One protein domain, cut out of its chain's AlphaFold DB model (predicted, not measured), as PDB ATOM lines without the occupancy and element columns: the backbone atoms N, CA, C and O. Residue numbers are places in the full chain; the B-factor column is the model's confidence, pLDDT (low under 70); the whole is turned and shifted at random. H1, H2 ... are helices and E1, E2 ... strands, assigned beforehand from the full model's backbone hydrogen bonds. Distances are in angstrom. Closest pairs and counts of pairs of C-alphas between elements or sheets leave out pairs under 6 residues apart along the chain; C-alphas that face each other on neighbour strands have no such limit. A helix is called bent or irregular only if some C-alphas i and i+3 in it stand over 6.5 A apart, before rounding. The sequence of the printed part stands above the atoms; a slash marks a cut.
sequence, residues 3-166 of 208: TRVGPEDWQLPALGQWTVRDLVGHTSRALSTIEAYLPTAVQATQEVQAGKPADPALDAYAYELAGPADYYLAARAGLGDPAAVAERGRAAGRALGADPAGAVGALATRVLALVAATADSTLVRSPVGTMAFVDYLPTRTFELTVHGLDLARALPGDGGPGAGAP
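What this domain is: This is residues 3 to 166 of the 208 residues of the protein "MDMPI_N domain-containing protein" of Frankia sp. Cc1.17 (UniProt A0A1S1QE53). One long, nearly straight helix, H1, runs through the middle, with H6 antiparallel along one side of its first arm, H5 along another side and H4 crossing it. H3 meets H6 at a corner, its residues 68 to 72 touching residues 135 to 139 of H6, and the small hairpin E2-E3 packs by H1b, the second arm of H1, and the first residues of H6. The printed part has 164 residues with six named helices and three named strands, in the order E1 H1 H2 H3 H4 H5 E2 E3 H6; E2 and E3 form an antiparallel sheet, and the class is mostly helix. It is compact, with a radius of gyration of the C-alphas of 17.2 A, yet elongated, spanning 58 by 32 by 28 A.

Where its parts are: E1 is residues 13 to 15, its C-alpha 13 at (-44.121, 16.724, -30.927). H1, residues 20 to 49, was assigned by its hydrogen bonds as one helix but is bent: C-alphas 36 and 39 are 6.5 A apart. Its arms are H1a, residues 20 to 36, 23.7 A long with a kink of 39 degrees near residue 30, and H1b, residues 39 to 49, 15.2 A. H2 is residues 56 to 59, H3 68 to 79, H4 82 to 95 and H5 100 to 117, the last 25.8 A long. E2 is residues 123 to 126 and E3 129 to 132. H6, residues 133 to 154, is 31.5 A long and ends with C-alpha 154 at (-42.787, 17.300, -37.647).

How they stand to each other: H1 is the hub. H1a touches H6 at a shallow tilt of 10 degrees, opposite ways, the C-alphas of Ala 30 and Arg 140 closest at 4.8 A. With residues 28 to 35 alone it touches H5, Leu 31 to Val 111 closest at 6.3 A between C-alphas. H4 touches H1a about perpendicular, at 86 degrees, with C-alphas 25 and 93 closest at 3.6 A. H3 touches H6, C-alphas 68 and 139 closest at 5.6 A. H5 and H6 are apart. H2 and H1b are close but not clearly touching. In the hairpin E2 and E3, N 124 and O 131 are 2.8 A apart. Every O i to N i+4 pair is within hydrogen-bond range in H1b, H3, H4 and H5, against 9 of 13 in H1a and 16 of 18 in H6; H2 is too short for one. The closest C-alphas of E1 and H6 are Ala 14 and Ala 154, 4.8 A.

The domain as a whole: The C-alphas farthest apart, Gly 51 and Asp 158, are 59.4 A apart. The printed part has no cut, and no link is long. Residues 58 to 62 and 157 to 166 have pLDDT under 70.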
ATOM      1  N   THR A   3     -30.259  12.284 -39.587       88.06
ATOM      2  CA  THR A   3     -29.006  13.058 -39.487       88.06
ATOM      3  C   THR A   3     -29.190  14.581 -39.487       88.06
ATOM      4  O   THR A   3     -28.224  15.300 -39.269       88.06
ATOM      5  N   ARG A   4     -30.400  15.077 -39.775       85.12
ATOM      6  CA  ARG A   4     -30.750  16.506 -39.799       85.12
ATOM      7  C   ARG A   4     -31.516  16.954 -38.549       85.12
ATOM      8  O   ARG A   4     -31.898  18.111 -38.489       85.12
ATOM      9  N   VAL A   5     -31.789  16.051 -37.605       88.81
ATOM     10  CA  VAL A   5     -32.510  16.371 -36.363       88.81
ATOM     11  C   VAL A   5     -31.544  17.060 -35.403       88.81
ATOM     12  O   VAL A   5     -30.533  16.458 -35.028       88.81
ATOM     13  N   GLY A   6     -31.839  18.304 -35.017       87.50
ATOM     14  CA  GLY A   6     -31.056  19.037 -34.027       87.50
ATOM     15  C   GLY A   6     -31.120  18.379 -32.640       87.50
ATOM     16  O   GLY A   6     -32.084  17.670 -32.336       87.50
ATOM     17  N   PRO A   7     -30.116  18.577 -31.768       87.31
ATOM     18  CA  PRO A   7     -30.120  18.038 -30.403       87.31
ATOM     19  C   PRO A   7     -31.391  18.371 -29.598       87.31
ATOM     20  O   PRO A   7     -31.877  17.536 -28.834       87.31
ATOM     21  N   GLU A   8     -31.947  19.563 -29.795       89.44
ATOM     22  CA  GLU A   8     -33.174  20.062 -29.176       89.44
ATOM     23  C   GLU A   8     -34.458  19.522 -29.831       89.44
ATOM     24  O   GLU A   8     -35.486  19.392 -29.163       89.44
ATOM     25  N   ASP A   9     -34.393  19.130 -31.106       92.50
ATOM     26  CA  ASP A   9     -35.566  18.747 -31.900       92.50
ATOM     27  C   ASP A   9     -36.103  17.358 -31.540       92.50
ATOM     28  O   ASP A   9     -37.255  17.027 -31.816       92.50
ATOM     29  N   TRP A  10     -35.292  16.526 -30.883       94.50
ATOM     30  CA  TRP A  10     -35.666  15.164 -30.492       94.50
ATOM     31  C   TRP A  10     -36.892  15.099 -29.576       94.50
ATOM     32  O   TRP A  10     -37.575  14.074 -29.554       94.50
ATOM     33  N   GLN A  11     -37.161  16.168 -28.822       95.38
ATOM     34  CA  GLN A  11     -38.299  16.261 -27.902       95.38
ATOM     35  C   GLN A  11     -39.510  16.982 -28.504       95.38
ATOM     36  O   GLN A  11     -40.538  17.094 -27.835       95.38
ATOM     37  N   LEU A  12     -39.426  17.459 -29.751       95.19
ATOM     38  CA  LEU A  12     -40.566  18.086 -30.414       95.19
ATOM     39  C   LEU A  12     -41.714  17.083 -30.590       95.19
ATOM     40  O   LEU A  12     -41.458  15.897 -30.826       95.19
ATOM     41  N   PRO A  13     -42.980  17.535 -30.520       96.50
ATOM     42  CA  PRO A  13     -44.121  16.724 -30.927       96.50
ATOM     43  C   PRO A  13     -43.986  16.283 -32.389       96.50
ATOM     44  O   PRO A  13     -43.606  17.088 -33.237       96.50
ATOM     45  N   ALA A  14     -44.324  15.028 -32.688       94.94
ATOM     46  CA  ALA A  14     -44.261  14.494 -34.045       94.94
ATOM     47  C   ALA A  14     -45.596  13.930 -34.539       94.94
ATOM     48  O   ALA A  14     -46.195  14.486 -35.457       94.94
ATOM     49  N   LEU A  15     -46.085  12.846 -33.932       94.69
ATOM     50  CA  LEU A  15     -47.324  12.192 -34.353       94.69
ATOM     51  C   LEU A  15     -48.150  11.777 -33.139       94.69
ATOM     52  O   LEU A  15     -47.737  10.927 -32.349       94.69
ATOM     53  N   GLY A  16     -49.336  12.369 -32.992       93.44
ATOM     54  CA  GLY A  16     -50.197  12.128 -31.837       93.44
ATOM     55  C   GLY A  16     -49.454  12.391 -30.523       93.44
ATOM     56  O   GLY A  16     -49.059  13.517 -30.243       93.44
ATOM     57  N   GLN A  17     -49.256  11.337 -29.728       94.12
ATOM     58  CA  GLN A  17     -48.562  11.397 -28.433       94.12
ATOM     59  C   GLN A  17     -47.041  11.174 -28.509       94.12
ATOM     60  O   GLN A  17     -46.392  11.069 -27.468       94.12
ATOM     61  N   TRP A  18     -46.481  10.998 -29.706       97.31
ATOM     62  CA  TRP A  18     -45.061  10.711 -29.892       97.31
ATOM     63  C   TRP A  18     -44.246  11.972 -30.114       97.31
ATOM     64  O   TRP A  18     -44.621  12.839 -30.905       97.31
ATOM     65  N   THR A  19     -43.089  12.019 -29.458       97.31
ATOM     66  CA  THR A  19     -42.011  12.942 -29.816       97.31
ATOM     67  C   THR A  19     -41.313  12.492 -31.102       97.31
ATOM     68  O   THR A  19     -41.470  11.349 -31.542       97.31
ATOM     69  N   VAL A  20     -40.477  13.355 -31.687       96.88
ATOM     70  CA  VAL A  20     -39.571  12.986 -32.791       96.88
ATOM     71  C   VAL A  20     -38.749  11.752 -32.424       96.88
ATOM     72  O   VAL A  20     -38.629  10.831 -33.229       96.88
ATOM     73  N   ARG A  21     -38.223  11.680 -31.196       97.62
ATOM     74  CA  ARG A  21     -37.450  10.523 -30.729       97.62
ATOM     75  C   ARG A  21     -38.275   9.241 -30.673       97.62
ATOM     76  O   ARG A  21     -37.775   8.192 -31.080       97.62
ATOM     77  N   ASP A  22     -39.506   9.313 -30.181       98.25
ATOM     78  CA  ASP A  22     -40.391   8.147 -30.104       98.25
ATOM     79  C   ASP A  22     -40.757   7.641 -31.498       98.25
ATOM     80  O   ASP A  22     -40.702   6.437 -31.747       98.25
ATOM     81  N   LEU A  23     -41.071   8.559 -32.417       97.75
ATOM     82  CA  LEU A  23     -41.410   8.219 -33.792       97.75
ATOM     83  C   LEU A  23     -40.194   7.656 -34.537       97.75
ATOM     84  O   LEU A  23     -40.315   6.605 -35.148       97.75
ATOM     85  N   VAL A  24     -38.998   8.246 -34.411       97.62
ATOM     86  CA  VAL A  24     -37.759   7.660 -34.967       97.62
ATOM     87  C   VAL A  24     -37.496   6.270 -34.387       97.62
ATOM     88  O   VAL A  24     -37.151   5.349 -35.128       97.62
ATOM     89  N   GLY A  25     -37.695   6.095 -33.078       97.88
ATOM     90  CA  GLY A  25     -37.639   4.794 -32.420       97.88
ATOM     91  C   GLY A  25     -38.594   3.791 -33.059       97.88
ATOM     92  O   GLY A  25     -38.166   2.718 -33.485       97.88
ATOM     93  N   HIS A  26     -39.867   4.157 -33.189       98.00
ATOM     94  CA  HIS A  26     -40.891   3.347 -33.835       98.00
ATOM     95  C   HIS A  26     -40.527   2.997 -35.285       98.00
ATOM     96  O   HIS A  26     -40.469   1.818 -35.628       98.00
ATOM     97  N   THR A  27     -40.188   3.988 -36.107       97.44
ATOM     98  CA  THR A  27     -39.788   3.814 -37.508       97.44
ATOM     99  C   THR A  27     -38.568   2.904 -37.642       97.44
ATOM    100  O   THR A  27     -38.542   2.030 -38.504       97.44
ATOM    101  N   SER A  28     -37.573   3.032 -36.756       97.69
ATOM    102  CA  SER A  28     -36.375   2.178 -36.769       97.69
ATOM    103  C   SER A  28     -36.686   0.699 -36.516       97.69
ATOM    104  O   SER A  28     -35.929  -0.172 -36.949       97.69
ATOM    105  N   ARG A  29     -37.839   0.383 -35.906       97.56
ATOM    106  CA  ARG A  29     -38.288  -1.006 -35.754       97.56
ATOM    107  C   ARG A  29     -38.573  -1.670 -37.092       97.56
ATOM    108  O   ARG A  29     -38.439  -2.882 -37.170       97.56
ATOM    109  N   ALA A  30     -38.900  -0.919 -38.146       97.56
ATOM    110  CA  ALA A  30     -39.017  -1.484 -39.488       97.56
ATOM    111  C   ALA A  30     -37.703  -2.136 -39.967       97.56
ATOM    112  O   ALA A  30     -37.736  -3.077 -40.754       97.56
ATOM    113  N   LEU A  31     -36.559  -1.684 -39.443       98.06
ATOM    114  CA  LEU A  31     -35.253  -2.296 -39.666       98.06
ATOM    115  C   LEU A  31     -34.970  -3.385 -38.622       98.06
ATOM    116  O   LEU A  31     -34.660  -4.518 -38.977       98.06
ATOM    117  N   SER A  32     -35.114  -3.080 -37.329       97.25
ATOM    118  CA  SER A  32     -34.719  -4.020 -36.270       97.25
ATOM    119  C   SER A  32     -35.552  -5.304 -36.252       97.25
ATOM    120  O   SER A  32     -35.071  -6.337 -35.799       97.25
ATOM    121  N   THR A  33     -36.802  -5.278 -36.731       96.44
ATOM    122  CA  THR A  33     -37.613  -6.500 -36.822       96.44
ATOM    123  C   THR A  33     -37.121  -7.449 -37.910       96.44
ATOM    124  O   THR A  33     -37.335  -8.646 -37.776       96.44
ATOM    125  N   ILE A  34     -36.405  -6.962 -38.933       97.06
ATOM    126  CA  ILE A  34     -35.711  -7.834 -39.892       97.06
ATOM    127  C   ILE A  34     -34.603  -8.614 -39.164       97.06
ATOM    128  O   ILE A  34     -34.568  -9.838 -39.261       97.06
ATOM    129  N   GLU A  35     -33.766  -7.932 -38.367       94.81
ATOM    130  CA  GLU A  35     -32.714  -8.587 -37.561       94.81
ATOM    131  C   GLU A  35     -33.292  -9.566 -36.529       94.81
ATOM    132  O   GLU A  35     -32.665 -10.575 -36.228       94.81
ATOM    133  N   ALA A  36     -34.478  -9.291 -35.981       93.12
ATOM    134  CA  ALA A  36     -35.088 -10.146 -34.965       93.12
ATOM    135  C   ALA A  36     -35.789 -11.384 -35.553       93.12
ATOM    136  O   ALA A  36     -35.689 -12.484 -35.007       93.12
ATOM    137  N   TYR A  37     -36.539 -11.218 -36.642       93.31
ATOM    138  CA  TYR A  37     -37.454 -12.259 -37.122       93.31
ATOM    139  C   TYR A  37     -36.802 -13.208 -38.125       93.31
ATOM    140  O   TYR A  37     -37.129 -14.396 -38.142       93.31
ATOM    141  N   LEU A  38     -35.856 -12.719 -38.930       91.06
ATOM    142  CA  LEU A  38     -35.205 -13.546 -39.942       91.06
ATOM    143  C   LEU A  38     -34.355 -14.682 -39.330       91.06
ATOM    144  O   LEU A  38     -34.551 -15.830 -39.732       91.06
ATOM    145  N   PRO A  39     -33.485 -14.450 -38.320       87.25
ATOM    146  CA  PRO A  39     -32.695 -15.532 -37.723       87.25
ATOM    147  C   PRO A  39     -33.556 -16.601 -37.052       87.25
ATOM    148  O   PRO A  39     -33.243 -17.785 -37.141       87.25
ATOM    149  N   THR A  40     -34.670 -16.191 -36.438       81.00
ATOM    150  CA  THR A  40     -35.621 -17.099 -35.781       81.00
ATOM    151  C   THR A  40     -36.168 -18.137 -36.766       81.00
ATOM    152  O   THR A  40     -36.237 -19.325 -36.454       81.00
ATOM    153  N   ALA A  41     -36.507 -17.718 -37.987       78.50
ATOM    154  CA  ALA A  41     -37.011 -18.618 -39.021       78.50
ATOM    155  C   ALA A  41     -35.927 -19.543 -39.600       78.50
ATOM    156  O   ALA A  41     -36.185 -20.726 -39.849       78.50
ATOM    157  N   VAL A  42     -34.708 -19.022 -39.780       79.75
ATOM    158  CA  VAL A  42     -33.556 -19.815 -40.232       79.75
ATOM    159  C   VAL A  42     -33.224 -20.902 -39.213       79.75
ATOM    160  O   VAL A  42     -33.100 -22.068 -39.588       79.75
ATOM    161  N   GLN A  43     -33.149 -20.550 -37.927       81.88
ATOM    162  CA  GLN A  43     -32.880 -21.504 -36.854       81.88
ATOM    163  C   GLN A  43     -33.962 -22.589 -36.787       81.88
ATOM    164  O   GLN A  43     -33.629 -23.771 -36.786       81.88
ATOM    165  N   ALA A  44     -35.243 -22.207 -36.810       78.06
ATOM    166  CA  ALA A  44     -36.345 -23.169 -36.782       78.06
ATOM    167  C   ALA A  44     -36.268 -24.168 -37.952       78.06
ATOM    168  O   ALA A  44     -36.452 -25.371 -37.769       78.06
ATOM    169  N   THR A  45     -35.933 -23.684 -39.152       78.31
ATOM    170  CA  THR A  45     -35.765 -24.532 -40.342       78.31
ATOM    171  C   THR A  45     -34.601 -25.512 -40.171       78.31
ATOM    172  O   THR A  45     -34.739 -26.697 -40.472       78.31
ATOM    173  N   GLN A  46     -33.463 -25.043 -39.654       82.81
ATOM    174  CA  GLN A  46     -32.283 -25.874 -39.403       82.81
ATOM    175  C   GLN A  46     -32.535 -26.941 -38.331       82.81
ATOM    176  O   GLN A  46     -32.069 -28.070 -38.467       82.81
ATOM    177  N   GLU A  47     -33.279 -26.614 -37.274       83.06
ATOM    178  CA  GLU A  47     -33.620 -27.559 -36.208       83.06
ATOM    179  C   GLU A  47     -34.523 -28.687 -36.715       83.06
ATOM    180  O   GLU A  47     -34.228 -29.858 -36.460       83.06
ATOM    181  N   VAL A  48     -35.544 -28.358 -37.514       80.56
ATOM    182  CA  VAL A  48     -36.405 -29.355 -38.174       80.56
ATOM    183  C   VAL A  48     -35.592 -30.238 -39.125       80.56
ATOM    184  O   VAL A  48     -35.715 -31.462 -39.084       80.56
ATOM    185  N   GLN A  49     -34.709 -29.651 -39.942       83.81
ATOM    186  CA  GLN A  49     -33.820 -30.406 -40.839       83.81
ATOM    187  C   GLN A  49     -32.851 -31.325 -40.082       83.81
ATOM    188  O   GLN A  49     -32.506 -32.398 -40.572       83.81
ATOM    189  N   ALA A  50     -32.440 -30.934 -38.875       87.62
ATOM    190  CA  ALA A  50     -31.612 -31.740 -37.984       87.62
ATOM    191  C   ALA A  50     -32.404 -32.806 -37.196       87.62
ATOM    192  O   ALA A  50     -31.829 -33.480 -36.341       87.62
ATOM    193  N   GLY A  51     -33.711 -32.960 -37.448       86.12
ATOM    194  CA  GLY A  51     -34.573 -33.929 -36.768       86.12
ATOM    195  C   GLY A  51     -34.910 -33.566 -35.319       86.12
ATOM    196  O   GLY A  51     -35.355 -34.432 -34.564       86.12
ATOM    197  N   LYS A  52     -34.689 -32.310 -34.906       82.75
ATOM    198  CA  LYS A  52     -35.119 -31.828 -33.589       82.75
ATOM    199  C   LYS A  52     -36.623 -31.528 -33.611       82.75
ATOM    200  O   LYS A  52     -37.138 -31.087 -34.640       82.75
ATOM    201  N   PRO A  53     -37.335 -31.750 -32.491       76.88
ATOM    202  CA  PRO A  53     -38.724 -31.325 -32.380       76.88
ATOM    203  C   PRO A  53     -38.814 -29.802 -32.520       76.88
ATOM    204  O   PRO A  53     -37.949 -29.086 -32.013       76.88
ATOM    205  N   ALA A  54     -39.854 -29.326 -33.206       72.69
ATOM    206  CA  ALA A  54     -40.126 -27.899 -33.328       72.69
ATOM    207  C   ALA A  54     -40.348 -27.276 -31.942       72.69
ATOM    208  O   ALA A  54     -40.953 -27.904 -31.067       72.69
ATOM    209  N   ASP A  55     -39.862 -26.048 -31.744       73.88
ATOM    210  CA  ASP A  55     -40.155 -25.276 -30.538       73.88
ATOM    211  C   ASP A  55     -41.654 -24.903 -30.524       73.88
ATOM    212  O   ASP A  55     -42.098 -24.129 -31.384       73.88
ATOM    213  N   PRO A  56     -42.446 -25.390 -29.548       71.19
ATOM    214  CA  PRO A  56     -43.875 -25.097 -29.469       71.19
ATOM    215  C   PRO A  56     -44.182 -23.597 -29.342       71.19
ATOM    216  O   PRO A  56     -45.260 -23.152 -29.737       71.19
ATOM    217  N   ALA A  57     -43.249 -22.802 -28.803       70.38
ATOM    218  CA  ALA A  57     -43.400 -21.351 -28.722       70.38
ATOM    219  C   ALA A  57     -43.333 -20.688 -30.105       70.38
ATOM    220  O   ALA A  57     -43.958 -19.650 -30.326       70.38
ATOM    221  N   LEU A  58     -42.609 -21.294 -31.049       65.25
ATOM    222  CA  LEU A  58     -42.557 -20.825 -32.426       65.25
ATOM    223  C   LEU A  58     -43.816 -21.236 -33.192       65.25
ATOM    224  O   LEU A  58     -44.283 -20.455 -34.026       65.25
ATOM    225  N   ASP A  59     -44.392 -22.410 -32.917       68.38
ATOM    226  CA  ASP A  59     -45.596 -22.920 -33.596       68.38
ATOM    227  C   ASP A  59     -46.835 -22.034 -33.406       68.38
ATOM    228  O   ASP A  59     -47.678 -21.959 -34.300       68.38
ATOM    229  N   ALA A  60     -46.898 -21.266 -32.314       66.50
ATOM    230  CA  ALA A  60     -47.943 -20.264 -32.086       66.50
ATOM    231  C   ALA A  60     -48.032 -19.188 -33.195       66.50
ATOM    232  O   ALA A  60     -49.049 -18.505 -33.312       66.50
ATOM    233  N   TYR A  61     -46.987 -19.052 -34.021       68.88
ATOM    234  CA  TYR A  61     -46.879 -18.076 -35.110       68.88
ATOM    235  C   TYR A  61     -46.721 -18.724 -36.499       68.88
ATOM    236  O   TYR A  61     -46.259 -18.082 -37.446       68.88
ATOM    237  N   ALA A  62     -47.077 -20.005 -36.633       67.12
ATOM    238  CA  ALA A  62     -46.897 -20.779 -37.863       67.12
ATOM    239  C   ALA A  62     -47.961 -20.524 -38.951       67.12
ATOM    240  O   ALA A  62     -47.905 -21.159 -40.000       67.12
ATOM    241  N   TYR A  63     -48.923 -19.620 -38.734       84.06
ATOM    242  CA  TYR A  63     -49.912 -19.275 -39.758       84.06
ATOM    243  C   TYR A  63     -49.233 -18.638 -40.970       84.06
ATOM    244  O   TYR A  63     -48.464 -17.687 -40.823       84.06
ATOM    245  N   GLU A  64     -49.520 -19.163 -42.155       92.12
ATOM    246  CA  GLU A  64     -49.000 -18.638 -43.413       92.12
ATOM    247  C   GLU A  64     -49.761 -17.367 -43.810       92.12
ATOM    248  O   GLU A  64     -50.993 -17.335 -43.789       92.12
ATOM    249  N   LEU A  65     -49.019 -16.313 -44.142       95.12
ATOM    250  CA  LEU A  65     -49.550 -15.060 -44.668       95.12
ATOM    251  C   LEU A  65     -49.242 -15.016 -46.164       95.12
ATOM    252  O   LEU A  65     -48.090 -15.196 -46.554       95.12
ATOM    253  N   ALA A  66     -50.249 -14.741 -46.995       93.06
ATOM    254  CA  ALA A  66     -50.084 -14.754 -48.447       93.06
ATOM    255  C   ALA A  66     -49.392 -13.493 -48.988       93.06
ATOM    256  O   ALA A  66     -49.076 -13.427 -50.173       93.06
ATOM    257  N   GLY A  67     -49.188 -12.473 -48.149       95.19
ATOM    258  CA  GLY A  67     -48.541 -11.239 -48.567       95.19
ATOM    259  C   GLY A  67     -48.580 -10.114 -47.529       95.19
ATOM    260  O   GLY A  67     -49.053 -10.291 -46.399       95.19
ATOM    261  N   PRO A  68     -48.114  -8.915 -47.911       97.00
ATOM    262  CA  PRO A  68     -47.994  -7.778 -47.005       97.00
ATOM    263  C   PRO A  68     -49.338  -7.280 -46.456       97.00
ATOM    264  O   PRO A  68     -49.402  -6.866 -45.297       97.00
ATOM    265  N   ALA A  69     -50.427  -7.342 -47.230       96.56
ATOM    266  CA  ALA A  69     -51.742  -6.933 -46.739       96.56
ATOM    267  C   ALA A  69     -52.265  -7.859 -45.624       96.56
ATOM    268  O   ALA A  69     -52.807  -7.374 -44.627       96.56
ATOM    269  N   ASP A  70     -52.038  -9.172 -45.738       96.19
ATOM    270  CA  ASP A  70     -52.395 -10.146 -44.697       96.19
ATOM    271  C   ASP A  70     -51.646  -9.857 -43.394       96.19
ATOM    272  O   ASP A  70     -52.244  -9.883 -42.317       96.19
ATOM    273  N   TYR A  71     -50.360  -9.499 -43.487       96.31
ATOM    274  CA  TYR A  71     -49.569  -9.091 -42.327       96.31
ATOM    275  C   TYR A  71     -50.185  -7.899 -41.596       96.31
ATOM    276  O   TYR A  71     -50.296  -7.929 -40.372       96.31
ATOM    277  N   TYR A  72     -50.601  -6.856 -42.316       95.62
ATOM    278  CA  TYR A  72     -51.218  -5.678 -41.700       95.62
ATOM    279  C   TYR A  72     -52.558  -6.006 -41.041       95.62
ATOM    280  O   TYR A  72     -52.810  -5.567 -39.917       95.62
ATOM    281  N   LEU A  73     -53.394  -6.820 -41.690       93.56
ATOM    282  CA  LEU A  73     -54.668  -7.263 -41.121       93.56
ATOM    283  C   LEU A  73     -54.456  -8.094 -39.845       93.56
ATOM    284  O   LEU A  73     -55.104  -7.831 -38.828       93.56
ATOM    285  N   ALA A  74     -53.508  -9.034 -39.864       93.94
ATOM    286  CA  ALA A  74     -53.155  -9.855 -38.709       93.94
ATOM    287  C   ALA A  74     -52.523  -9.021 -37.578       93.94
ATOM    288  O   ALA A  74     -52.891  -9.162 -36.411       93.94
ATOM    289  N   ALA A  75     -51.624  -8.090 -37.911       93.25
ATOM    290  CA  ALA A  75     -51.003  -7.186 -36.947       93.25
ATOM    291  C   ALA A  75     -52.008  -6.235 -36.301       93.25
ATOM    292  O   ALA A  75     -51.927  -6.008 -35.094       93.25
ATOM    293  N   ARG A  76     -52.987  -5.729 -37.054       90.50
ATOM    294  CA  ARG A  76     -54.069  -4.910 -36.498       90.50
ATOM    295  C   ARG A  76     -54.918  -5.703 -35.508       90.50
ATOM    296  O   ARG A  76     -55.245  -5.181 -34.447       90.50
ATOM    297  N   ALA A  77     -55.225  -6.962 -35.821       89.56
ATOM    298  CA  ALA A  77     -56.015  -7.827 -34.949       89.56
ATOM    299  C   ALA A  77     -55.266  -8.256 -33.673       89.56
ATOM    300  O   ALA A  77     -55.863  -8.283 -32.600       89.56
ATOM    301  N   GLY A  78     -53.974  -8.590 -33.774       84.69
ATOM    302  CA  GLY A  78     -53.211  -9.191 -32.671       84.69
ATOM    303  C   GLY A  78     -52.273  -8.250 -31.908       84.69
ATOM    304  O   GLY A  78     -51.978  -8.490 -30.741       84.69
ATOM    305  N   LEU A  79     -51.783  -7.180 -32.543       86.62
ATOM    306  CA  LEU A  79     -50.745  -6.287 -31.999       86.62
ATOM    307  C   LEU A  79     -51.130  -4.799 -32.027       86.62
ATOM    308  O   LEU A  79     -50.302  -3.957 -31.658       86.62
ATOM    309  N   GLY A  80     -52.351  -4.487 -32.468       84.62
ATOM    310  CA  GLY A  80     -52.824  -3.138 -32.774       84.62
ATOM    311  C   GLY A  80     -53.246  -2.287 -31.577       84.62
ATOM    312  O   GLY A  80     -53.678  -1.160 -31.794       84.62
ATOM    313  N   ASP A  81     -53.124  -2.780 -30.336       92.19
ATOM    314  CA  ASP A  81     -53.433  -1.980 -29.145       92.19
ATOM    315  C   ASP A  81     -52.618  -0.666 -29.145       92.19
ATOM    316  O   ASP A  81     -51.380  -0.715 -29.072       92.19
ATOM    317  N   PRO A  82     -53.270   0.515 -29.214       89.38
ATOM    318  CA  PRO A  82     -52.567   1.784 -29.379       89.38
ATOM    319  C   PRO A  82     -51.580   2.092 -28.247       89.38
ATOM    320  O   PRO A  82     -50.517   2.667 -28.494       89.38
ATOM    321  N   ALA A  83     -51.900   1.700 -27.009       92.50
ATOM    322  CA  ALA A  83     -51.033   1.938 -25.858       92.50
ATOM    323  C   ALA A  83     -49.756   1.086 -25.935       92.50
ATOM    324  O   ALA A  83     -48.651   1.611 -25.770       92.50
ATOM    325  N   ALA A  84     -49.884  -0.201 -26.264       93.25
ATOM    326  CA  ALA A  84     -48.752  -1.098 -26.455       93.25
ATOM    327  C   ALA A  84     -47.890  -0.708 -27.668       93.25
ATOM    328  O   ALA A  84     -46.659  -0.757 -27.588       93.25
ATOM    329  N   VAL A  85     -48.503  -0.292 -28.785       92.75
ATOM    330  CA  VAL A  85     -47.777   0.235 -29.958       92.75
ATOM    331  C   VAL A  85     -46.960   1.462 -29.562       92.75
ATOM    332  O   VAL A  85     -45.769   1.541 -29.879       92.75
ATOM    333  N   ALA A  86     -47.574   2.383 -28.818       93.94
ATOM    334  CA  ALA A  86     -46.901   3.580 -28.356       93.94
ATOM    335  C   ALA A  86     -45.731   3.276 -27.428       93.94
ATOM    336  O   ALA A  86     -44.650   3.824 -27.629       93.94
ATOM    337  N   GLU A  87     -45.907   2.373 -26.465       96.50
ATOM    338  CA  GLU A  87     -44.823   2.023 -25.554       96.50
ATOM    339  C   GLU A  87     -43.667   1.316 -26.266       96.50
ATOM    340  O   GLU A  87     -42.508   1.629 -25.997       96.50
ATOM    341  N   ARG A  88     -43.938   0.446 -27.251       94.88
ATOM    342  CA  ARG A  88     -42.875  -0.135 -28.092       94.88
ATOM    343  C   ARG A  88     -42.101   0.933 -28.869       94.88
ATOM    344  O   ARG A  88     -40.889   0.786 -29.030       94.88
ATOM    345  N   GLY A  89     -42.780   1.983 -29.337       95.12
ATOM    346  CA  GLY A  89     -42.155   3.150 -29.969       95.12
ATOM    347  C   GLY A  89     -41.218   3.888 -29.011       95.12
ATOM    348  O   GLY A  89     -40.033   4.038 -29.308       95.12
ATOM    349  N   ARG A  90     -41.703   4.239 -27.812       97.50
ATOM    350  CA  ARG A  90     -40.894   4.909 -26.775       97.50
ATOM    351  C   ARG A  90     -39.710   4.063 -26.321       97.50
ATOM    352  O   ARG A  90     -38.596   4.566 -26.189       97.50
ATOM    353  N   ALA A  91     -39.927   2.768 -26.095       98.00
ATOM    354  CA  ALA A  91     -38.874   1.836 -25.709       98.00
ATOM    355  C   ALA A  91     -37.773   1.760 -26.775       98.00
ATOM    356  O   ALA A  91     -36.593   1.866 -26.436       98.00
ATOM    357  N   ALA A  92     -38.147   1.661 -28.054       97.38
ATOM    358  CA  ALA A  92     -37.194   1.707 -29.158       97.38
ATOM    359  C   ALA A  92     -36.469   3.062 -29.225       97.38
ATOM    360  O   ALA A  92     -35.249   3.093 -29.347       97.38
ATOM    361  N   GLY A  93     -37.184   4.176 -29.041       97.31
ATOM    362  CA  GLY A  93     -36.596   5.517 -28.999       97.31
ATOM    363  C   GLY A  93     -35.567   5.675 -27.877       97.31
ATOM    364  O   GLY A  93     -34.496   6.243 -28.085       97.31
ATOM    365  N   ARG A  94     -35.826   5.129 -26.684       97.75
ATOM    366  CA  ARG A  94     -34.843   5.088 -25.586       97.75
ATOM    367  C   ARG A  94     -33.625   4.230 -25.944       97.75
ATOM    368  O   ARG A  94     -32.502   4.676 -25.727       97.75
ATOM    369  N   ALA A  95     -33.837   3.060 -26.551       97.50
ATOM    370  CA  ALA A  95     -32.772   2.128 -26.933       97.50
ATOM    371  C   ALA A  95     -31.772   2.697 -27.960       97.50
ATOM    372  O   ALA A  95     -30.643   2.220 -28.030       97.50
ATOM    373  N   LEU A  96     -32.138   3.749 -28.700       96.44
ATOM    374  CA  LEU A  96     -31.227   4.466 -29.600       96.44
ATOM    375  C   LEU A  96     -30.083   5.212 -28.878       96.44
ATOM    376  O   LEU A  96     -29.141   5.658 -29.525       96.44
ATOM    377  N   GLY A  97     -30.135   5.354 -27.548       96.69
ATOM    378  CA  GLY A  97     -29.031   5.906 -26.758       96.69
ATOM    379  C   GLY A  97     -28.774   7.403 -26.974       96.69
ATOM    380  O   GLY A  97     -29.669   8.161 -27.361       96.69
ATOM    381  N   ALA A  98     -27.556   7.844 -26.658       95.56
ATOM    382  CA  ALA A  98     -27.173   9.259 -26.704       95.56
ATOM    383  C   ALA A  98     -26.964   9.796 -28.130       95.56
ATOM    384  O   ALA A  98     -27.129  10.992 -28.348       95.56
ATOM    385  N   ASP A  99     -26.662   8.919 -29.094       96.19
ATOM    386  CA  ASP A  99     -26.532   9.249 -30.517       96.19
ATOM    387  C   ASP A  99     -27.556   8.456 -31.351       96.19
ATOM    388  O   ASP A  99     -27.231   7.409 -31.929       96.19
ATOM    389  N   PRO A 100     -28.816   8.925 -31.426       95.69
ATOM    390  CA  PRO A 100     -29.838   8.220 -32.184       95.69
ATOM    391  C   PRO A 100     -29.546   8.158 -33.682       95.69
ATOM    392  O   PRO A 100     -29.925   7.187 -34.338       95.69
ATOM    393  N   ALA A 101     -28.877   9.173 -34.235       95.19
ATOM    394  CA  ALA A 101     -28.577   9.212 -35.656       95.19
ATOM    395  C   ALA A 101     -27.526   8.172 -36.042       95.19
ATOM    396  O   ALA A 101     -27.740   7.421 -37.000       95.19
ATOM    397  N   GLY A 102     -26.449   8.068 -35.262       97.12
ATOM    398  CA  GLY A 102     -25.462   7.006 -35.410       97.12
ATOM    399  C   GLY A 102     -26.073   5.620 -35.204       97.12
ATOM    400  O   GLY A 102     -25.836   4.725 -36.017       97.12
ATOM    401  N   ALA A 103     -26.927   5.446 -34.189       97.94
ATOM    402  CA  ALA A 103     -27.595   4.169 -33.922       97.94
ATOM    403  C   ALA A 103     -28.478   3.705 -35.097       97.94
ATOM    404  O   ALA A 103     -28.378   2.551 -35.526       97.94
ATOM    405  N   VAL A 104     -29.296   4.601 -35.666       97.56
ATOM    406  CA  VAL A 104     -30.123   4.298 -36.847       97.56
ATOM    407  C   VAL A 104     -29.255   4.015 -38.076       97.56
ATOM    408  O   VAL A 104     -29.536   3.067 -38.806       97.56
ATOM    409  N   GLY A 105     -28.185   4.785 -38.304       97.38
ATOM    410  CA  GLY A 105     -27.267   4.562 -39.427       97.38
ATOM    411  C   GLY A 105     -26.554   3.207 -39.359       97.38
ATOM    412  O   GLY A 105     -26.471   2.487 -40.359       97.38
ATOM    413  N   ALA A 106     -26.101   2.814 -38.166       97.94
ATOM    414  CA  ALA A 106     -25.495   1.507 -37.933       97.94
ATOM    415  C   ALA A 106     -26.500   0.365 -38.152       97.94
ATOM    416  O   ALA A 106     -26.165  -0.631 -38.793       97.94
ATOM    417  N   LEU A 107     -27.737   0.518 -37.665       97.94
ATOM    418  CA  LEU A 107     -28.812  -0.451 -37.884       97.94
ATOM    419  C   LEU A 107     -29.146  -0.601 -39.376       97.94
ATOM    420  O   LEU A 107     -29.204  -1.721 -39.879       97.94
ATOM    421  N   ALA A 108     -29.302   0.510 -40.098       97.44
ATOM    422  CA  ALA A 108     -29.566   0.493 -41.534       97.44
ATOM    423  C   ALA A 108     -28.449  -0.219 -42.311       97.44
ATOM    424  O   ALA A 108     -28.735  -1.033 -43.182       97.44
ATOM    425  N   THR A 109     -27.185   0.028 -41.955       98.06
ATOM    426  CA  THR A 109     -26.032  -0.634 -42.587       98.06
ATOM    427  C   THR A 109     -26.095  -2.153 -42.430       98.06
ATOM    428  O   THR A 109     -25.955  -2.879 -43.414       98.06
ATOM    429  N   ARG A 110     -26.347  -2.650 -41.211       97.81
ATOM    430  CA  ARG A 110     -26.447  -4.096 -40.957       97.81
ATOM    431  C   ARG A 110     -27.640  -4.727 -41.669       97.81
ATOM    432  O   ARG A 110     -27.491  -5.776 -42.288       97.81
ATOM    433  N   VAL A 111     -28.798  -4.072 -41.632       97.81
ATOM    434  CA  VAL A 111     -30.016  -4.581 -42.275       97.81
ATOM    435  C   VAL A 111     -29.880  -4.618 -43.790       97.81
ATOM    436  O   VAL A 111     -30.270  -5.609 -44.393       97.81
ATOM    437  N   LEU A 112     -29.283  -3.604 -44.418       97.75
ATOM    438  CA  LEU A 112     -29.047  -3.621 -45.864       97.75
ATOM    439  C   LEU A 112     -28.106  -4.760 -46.279       97.75
ATOM    440  O   LEU A 112     -28.359  -5.417 -47.286       97.75
ATOM    441  N   ALA A 113     -27.065  -5.037 -45.487       97.56
ATOM    442  CA  ALA A 113     -26.199  -6.191 -45.718       97.56
ATOM    443  C   ALA A 113     -26.962  -7.520 -45.570       97.56
ATOM    444  O   ALA A 113     -26.782  -8.421 -46.386       97.56
ATOM    445  N   LEU A 114     -27.846  -7.629 -44.571       96.38
ATOM    446  CA  LEU A 114     -28.681  -8.814 -44.371       96.38
ATOM    447  C   LEU A 114     -29.662  -9.024 -45.531       96.38
ATOM    448  O   LEU A 114     -29.769 -10.137 -46.038       96.38
ATOM    449  N   VAL A 115     -30.328  -7.959 -45.986       97.00
ATOM    450  CA  VAL A 115     -31.234  -7.992 -47.144       97.00
ATOM    451  C   VAL A 115     -30.491  -8.481 -48.386       97.00
ATOM    452  O   VAL A 115     -30.959  -9.399 -49.046       97.00
ATOM    453  N   ALA A 116     -29.306  -7.931 -48.667       97.50
ATOM    454  CA  ALA A 116     -28.508  -8.317 -49.831       97.50
ATOM    455  C   ALA A 116     -28.022  -9.780 -49.796       97.50
ATOM    456  O   ALA A 116     -27.747 -10.357 -50.846       97.50
ATOM    457  N   ALA A 117     -27.893 -10.372 -48.606       96.25
ATOM    458  CA  ALA A 117     -27.397 -11.734 -48.416       96.25
ATOM    459  C   ALA A 117     -28.507 -12.795 -48.288       96.25
ATOM    460  O   ALA A 117     -28.200 -13.984 -48.196       96.25
ATOM    461  N   THR A 118     -29.779 -12.393 -48.249       96.00
ATOM    462  CA  THR A 118     -30.908 -13.288 -47.958       96.00
ATOM    463  C   THR A 118     -31.715 -13.554 -49.221       96.00
ATOM    464  O   THR A 118     -32.098 -12.624 -49.920       96.00
ATOM    465  N   ALA A 119     -31.998 -14.827 -49.512       96.25
ATOM    466  CA  ALA A 119     -32.830 -15.194 -50.653       96.25
ATOM    467  C   ALA A 119     -34.293 -14.777 -50.438       96.25
ATOM    468  O   ALA A 119     -34.819 -14.942 -49.337       96.25
ATOM    469  N   ASP A 120     -34.961 -14.340 -51.504       97.00
ATOM    470  CA  ASP A 120     -36.365 -13.899 -51.508       97.00
ATOM    471  C   ASP A 120     -37.328 -14.905 -50.860       97.00
ATOM    472  O   ASP A 120     -38.231 -14.523 -50.116       97.00
ATOM    473  N   SER A 121     -37.101 -16.200 -51.100       94.88
ATOM    474  CA  SER A 121     -37.915 -17.305 -50.582       94.88
ATOM    475  C   SER A 121     -37.624 -17.683 -49.127       94.88
ATOM    476  O   SER A 121     -38.292 -18.564 -48.582       94.88
ATOM    477  N   THR A 122     -36.637 -17.055 -48.480       94.06
ATOM    478  CA  THR A 122     -36.335 -17.313 -47.066       94.06
ATOM    479  C   THR A 122     -37.547 -16.945 -46.226       94.06
ATOM    480  O   THR A 122     -38.089 -15.857 -46.373       94.06
ATOM    481  N   LEU A 123     -37.986 -17.828 -45.334       92.69
ATOM    482  CA  LEU A 123     -39.136 -17.531 -44.486       92.69
ATOM    483  C   LEU A 123     -38.771 -16.501 -43.415       92.69
ATOM    484  O   LEU A 123     -37.696 -16.555 -42.824       92.69
ATOM    485  N   VAL A 124     -39.702 -15.597 -43.121       93.94
ATOM    486  CA  VAL A 124     -39.674 -14.713 -41.955       93.94
ATOM    487  C   VAL A 124     -40.809 -15.109 -41.032       93.94
ATOM    488  O   VAL A 124     -41.970 -15.057 -41.429       93.94
ATOM    489  N   ARG A 125     -40.486 -15.449 -39.781       91.69
ATOM    490  CA  ARG A 125     -41.478 -15.761 -38.746       91.69
ATOM    491  C   ARG A 125     -41.676 -14.543 -37.850       91.69
ATOM    492  O   ARG A 125     -40.824 -14.222 -37.027       91.69
ATOM    493  N   SER A 126     -42.790 -13.847 -38.040       92.50
ATOM    494  CA  SER A 126     -43.181 -12.693 -37.229       92.50
ATOM    495  C   SER A 126     -44.196 -13.101 -36.153       92.50
ATOM    496  O   SER A 126     -44.815 -14.154 -36.282       92.50
ATOM    497  N   PRO A 127     -44.472 -12.260 -35.139       90.94
ATOM    498  CA  PRO A 127     -45.479 -12.570 -34.120       90.94
ATOM    499  C   PRO A 127     -46.930 -12.648 -34.631       90.94
ATOM    500  O   PRO A 127     -47.839 -12.842 -33.832       90.94
ATOM    501  N   VAL A 128     -47.175 -12.433 -35.928       92.06
ATOM    502  CA  VAL A 128     -48.519 -12.455 -36.535       92.06
ATOM    503  C   VAL A 128     -48.639 -13.483 -37.658       92.06
ATOM    504  O   VAL A 128     -49.686 -13.575 -38.288       92.06
ATOM    505  N   GLY A 129     -47.574 -14.247 -37.914       92.44
ATOM    506  CA  GLY A 129     -47.527 -15.243 -38.975       92.44
ATOM    507  C   GLY A 129     -46.187 -15.278 -39.701       92.44
ATOM    508  O   GLY A 129     -45.268 -14.491 -39.428       92.44
ATOM    509  N   THR A 130     -46.099 -16.207 -40.643       93.12
ATOM    510  CA  THR A 130     -44.919 -16.507 -41.449       93.12
ATOM    511  C   THR A 130     -45.193 -16.201 -42.922       93.12
ATOM    512  O   THR A 130     -46.258 -16.535 -43.427       93.12
ATOM    513  N   MET A 131     -44.237 -15.582 -43.614       95.25
ATOM    514  CA  MET A 131     -44.278 -15.342 -45.069       95.25
ATOM    515  C   MET A 131     -42.866 -15.370 -45.660       95.25
ATOM    516  O   MET A 131     -41.888 -15.377 -44.905       95.25
ATOM    517  N   ALA A 132     -42.743 -15.364 -46.987       95.81
ATOM    518  CA  ALA A 132     -41.446 -15.219 -47.637       95.81
ATOM    519  C   ALA A 132     -40.838 -13.834 -47.357       95.81
ATOM    520  O   ALA A 132     -41.537 -12.842 -47.142       95.81
ATOM    521  N   PHE A 133     -39.511 -13.750 -47.352       97.06
ATOM    522  CA  PHE A 133     -38.793 -12.522 -47.035       97.06
ATOM    523  C   PHE A 133     -39.136 -11.403 -48.015       97.06
ATOM    524  O   PHE A 133     -39.356 -10.267 -47.590       97.06
ATOM    525  N   VAL A 134     -39.275 -11.743 -49.299       96.94
ATOM    526  CA  VAL A 134     -39.706 -10.805 -50.341       96.94
ATOM    527  C   VAL A 134     -41.092 -10.208 -50.071       96.94
ATOM    528  O   VAL A 134     -41.293  -9.029 -50.345       96.94
ATOM    529  N   ASP A 135     -42.005 -10.953 -49.443       97.06
ATOM    530  CA  ASP A 135     -43.346 -10.471 -49.079       97.06
ATOM    531  C   ASP A 135     -43.338  -9.647 -47.782       97.06
ATOM    532  O   ASP A 135     -44.166  -8.753 -47.581       97.06
ATOM    533  N   TYR A 136     -42.359  -9.890 -46.904       97.56
ATOM    534  CA  TYR A 136     -42.196  -9.135 -45.664       97.56
ATOM    535  C   TYR A 136     -41.621  -7.732 -45.893       97.56
ATOM    536  O   TYR A 136     -42.037  -6.775 -45.226       97.56
ATOM    537  N   LEU A 137     -40.674  -7.580 -46.825       97.12
ATOM    538  CA  LEU A 137     -39.974  -6.316 -47.097       97.12
ATOM    539  C   LEU A 137     -40.896  -5.135 -47.475       97.12
ATOM    540  O   LEU A 137     -40.656  -4.032 -46.964       97.12
ATOM    541  N   PRO A 138     -41.969  -5.303 -48.276       97.12
ATOM    542  CA  PRO A 138     -42.950  -4.249 -48.527       97.12
ATOM    543  C   PRO A 138     -43.546  -3.671 -47.244       97.12
ATOM    544  O   PRO A 138     -43.651  -2.452 -47.119       97.12
ATOM    545  N   THR A 139     -43.824  -4.506 -46.237       97.31
ATOM    546  CA  THR A 139     -44.345  -4.024 -44.947       97.31
ATOM    547  C   THR A 139     -43.337  -3.130 -44.227       97.31
ATOM    548  O   THR A 139     -43.715  -2.193 -43.541       97.31
ATOM    549  N   ARG A 140     -42.032  -3.392 -44.368       97.44
ATOM    550  CA  ARG A 140     -40.981  -2.587 -43.726       97.44
ATOM    551  C   ARG A 140     -40.772  -1.274 -44.470       97.44
ATOM    552  O   ARG A 140     -40.645  -0.221 -43.852       97.44
ATOM    553  N   THR A 141     -40.785  -1.333 -45.796       95.88
ATOM    554  CA  THR A 141     -40.626  -0.159 -46.661       95.88
ATOM    555  C   THR A 141     -41.816   0.793 -46.524       95.88
ATOM    556  O   THR A 141     -41.617   2.006 -46.486       95.88
ATOM    557  N   PHE A 142     -43.032   0.261 -46.364       97.12
ATOM    558  CA  PHE A 142     -44.237   1.042 -46.076       97.12
ATOM    559  C   PHE A 142     -44.095   1.844 -44.774       97.12
ATOM    560  O   PHE A 142     -44.216   3.068 -44.804       97.12
ATOM    561  N   GLU A 143     -43.737   1.189 -43.660       97.00
ATOM    562  CA  GLU A 143     -43.509   1.848 -42.359       97.00
ATOM    563  C   GLU A 143     -42.433   2.942 -42.432       97.00
ATOM    564  O   GLU A 143     -42.618   4.052 -41.931       97.00
ATOM    565  N   LEU A 144     -41.305   2.650 -43.091       95.62
ATOM    566  CA  LEU A 144     -40.224   3.621 -43.293       95.62
ATOM    567  C   LEU A 144     -40.687   4.832 -44.111       95.62
ATOM    568  O   LEU A 144     -40.261   5.954 -43.840       95.62
ATOM    569  N   THR A 145     -41.546   4.609 -45.105       94.00
ATOM    570  CA  THR A 145     -42.038   5.660 -46.000       94.00
ATOM    571  C   THR A 145     -43.055   6.544 -45.294       94.00
ATOM    572  O   THR A 145     -42.857   7.755 -45.239       94.00
ATOM    573  N   VAL A 146     -44.105   5.959 -44.709       94.44
ATOM    574  CA  VAL A 146     -45.174   6.704 -44.024       94.44
ATOM    575  C   VAL A 146     -44.600   7.526 -42.878       94.44
ATOM    576  O   VAL A 146     -44.743   8.748 -42.858       94.44
ATOM    577  N   HIS A 147     -43.844   6.896 -41.982       94.94
ATOM    578  CA  HIS A 147     -43.295   7.614 -40.839       94.94
ATOM    579  C   HIS A 147     -42.094   8.492 -41.193       94.94
ATOM    580  O   HIS A 147     -41.810   9.471 -40.501       94.94
ATOM    581  N   GLY A 148     -41.432   8.213 -42.318       92.25
ATOM    582  CA  GLY A 148     -40.513   9.148 -42.954       92.25
ATOM    583  C   GLY A 148     -41.192  10.471 -43.323       92.25
ATOM    584  O   GLY A 148     -40.644  11.541 -43.061       92.25
ATOM    585  N   LEU A 149     -42.402  10.406 -43.888       91.62
ATOM    586  CA  LEU A 149     -43.206  11.586 -44.218       91.62
ATOM    587  C   LEU A 149     -43.730  12.291 -42.961       91.62
ATOM    588  O   LEU A 149     -43.713  13.521 -42.919       91.62
ATOM    589  N   ASP A 150     -44.147  11.543 -41.936       93.38
ATOM    590  CA  ASP A 150     -44.584  12.116 -40.653       93.38
ATOM    591  C   ASP A 150     -43.454  12.904 -39.976       93.38
ATOM    592  O   ASP A 150     -43.634  14.058 -39.592       93.38
ATOM    593  N   LEU A 151     -42.253  12.326 -39.904       91.88
ATOM    594  CA  LEU A 151     -41.070  13.000 -39.364       91.88
ATOM    595  C   LEU A 151     -40.680  14.228 -40.192       91.88
ATOM    596  O   LEU A 151     -40.307  15.253 -39.626       91.88
ATOM    597  N   ALA A 152     -40.790  14.156 -41.520       88.75
ATOM    598  CA  ALA A 152     -40.520  15.303 -42.383       88.75
ATOM    599  C   ALA A 152     -41.525  16.452 -42.186       88.75
ATOM    600  O   ALA A 152     -41.174  17.599 -42.443       88.75
ATOM    601  N   ARG A 153     -42.755  16.164 -41.738       88.44
ATOM    602  CA  ARG A 153     -43.753  17.182 -41.359       88.44
ATOM    603  C   ARG A 153     -43.520  17.747 -39.960       88.44
ATOM    604  O   ARG A 153     -43.833  18.909 -39.729       88.44
ATOM    605  N   ALA A 154     -43.022  16.925 -39.039       90.38
ATOM    606  CA  ALA A 154     -42.787  17.300 -37.647       90.38
ATOM    607  C   ALA A 154     -41.536  18.169 -37.448       90.38
ATOM    608  O   ALA A 154     -41.497  19.001 -36.545       90.38
ATOM    609  N   LEU A 155     -40.499  17.949 -38.258       87.69
ATOM    610  CA  LEU A 155     -39.222  18.640 -38.113       87.69
ATOM    611  C   LEU A 155     -39.251  20.036 -38.750       87.69
ATOM    612  O   LEU A 155     -39.766  20.192 -39.861       87.69
ATOM    613  N   PRO A 156     -38.641  21.043 -38.102       73.75
ATOM    614  CA  PRO A 156     -38.462  22.356 -38.702       73.75
ATOM    615  C   PRO A 156     -37.516  22.257 -39.911       73.75
ATOM    616  O   PRO A 156     -36.395  21.760 -39.807       73.75
ATOM    617  N   GLY A 157     -37.967  22.699 -41.087       67.62
ATOM    618  CA  GLY A 157     -37.137  22.727 -42.290       67.62
ATOM    619  C   GLY A 157     -37.872  23.204 -43.542       67.62
ATOM    620  O   GLY A 157     -39.025  22.858 -43.790       67.62
ATOM    621  N   ASP A 158     -37.157  23.960 -44.369       53.47
ATOM    622  CA  ASP A 158     -37.673  24.785 -45.475       53.47
ATOM    623  C   ASP A 158     -38.180  23.990 -46.701       53.47
ATOM    624  O   ASP A 158     -38.506  24.566 -47.736       53.47
ATOM    625  N   GLY A 159     -38.212  22.654 -46.624       54.28
ATOM    626  CA  GLY A 159     -38.366  21.771 -47.784       54.28
ATOM    627  C   GLY A 159     -39.610  20.876 -47.812       54.28
ATOM    628  O   GLY A 159     -39.837  20.198 -48.813       54.28
ATOM    629  N   GLY A 160     -40.413  20.848 -46.745       55.81
ATOM    630  CA  GLY A 160     -41.596  19.985 -46.659       55.81
ATOM    631  C   GLY A 160     -41.304  18.473 -46.788       55.81
ATOM    632  O   GLY A 160     -40.147  18.038 -46.876       55.81
ATOM    633  N   PRO A 161     -42.354  17.628 -46.788       54.31
ATOM    634  CA  PRO A 161     -42.204  16.192 -47.003       54.31
ATOM    635  C   PRO A 161     -41.621  15.920 -48.398       54.31
ATOM    636  O   PRO A 161     -42.263  16.192 -49.407       54.31
ATOM    637  N   GLY A 162     -40.398  15.376 -48.457       53.88
ATOM    638  CA  GLY A 162     -39.748  14.974 -49.714       53.88
ATOM    639  C   GLY A 162     -38.571  15.834 -50.188       53.88
ATOM    640  O   GLY A 162     -37.993  15.516 -51.227       53.88
ATOM    641  N   ALA A 163     -38.139  16.862 -49.449       49.38
ATOM    642  CA  ALA A 163     -36.941  17.616 -49.833       49.38
ATOM    643  C   ALA A 163     -35.652  16.766 -49.767       49.38
ATOM    644  O   ALA A 163     -35.053  16.545 -48.702       49.38
ATOM    645  N   GLY A 164     -35.215  16.322 -50.950       56.25
ATOM    646  CA  GLY A 164     -33.842  15.907 -51.248       56.25
ATOM    647  C   GLY A 164     -33.568  14.407 -51.403       56.25
ATOM    648  O   GLY A 164     -32.416  14.058 -51.632       56.25
ATOM    649  N   ALA A 165     -34.561  13.516 -51.308       60.31
ATOM    650  CA  ALA A 165     -34.365  12.082 -51.563       60.31
ATOM    651  C   ALA A 165     -35.382  11.569 -52.597       60.31
ATOM    652  O   ALA A 165     -36.561  11.909 -52.485       60.31
ATOM    653  N   PRO A 166     -34.976  10.743 -53.583       65.06
ATOM    654  CA  PRO A 166     -35.909  10.130 -54.521       65.06
ATOM    655  C   PRO A 166     -36.738   9.061 -53.795       65.06
ATOM    656  O   PRO A 166     -36.410   7.881 -53.801       65.06
TER     657      PRO A 166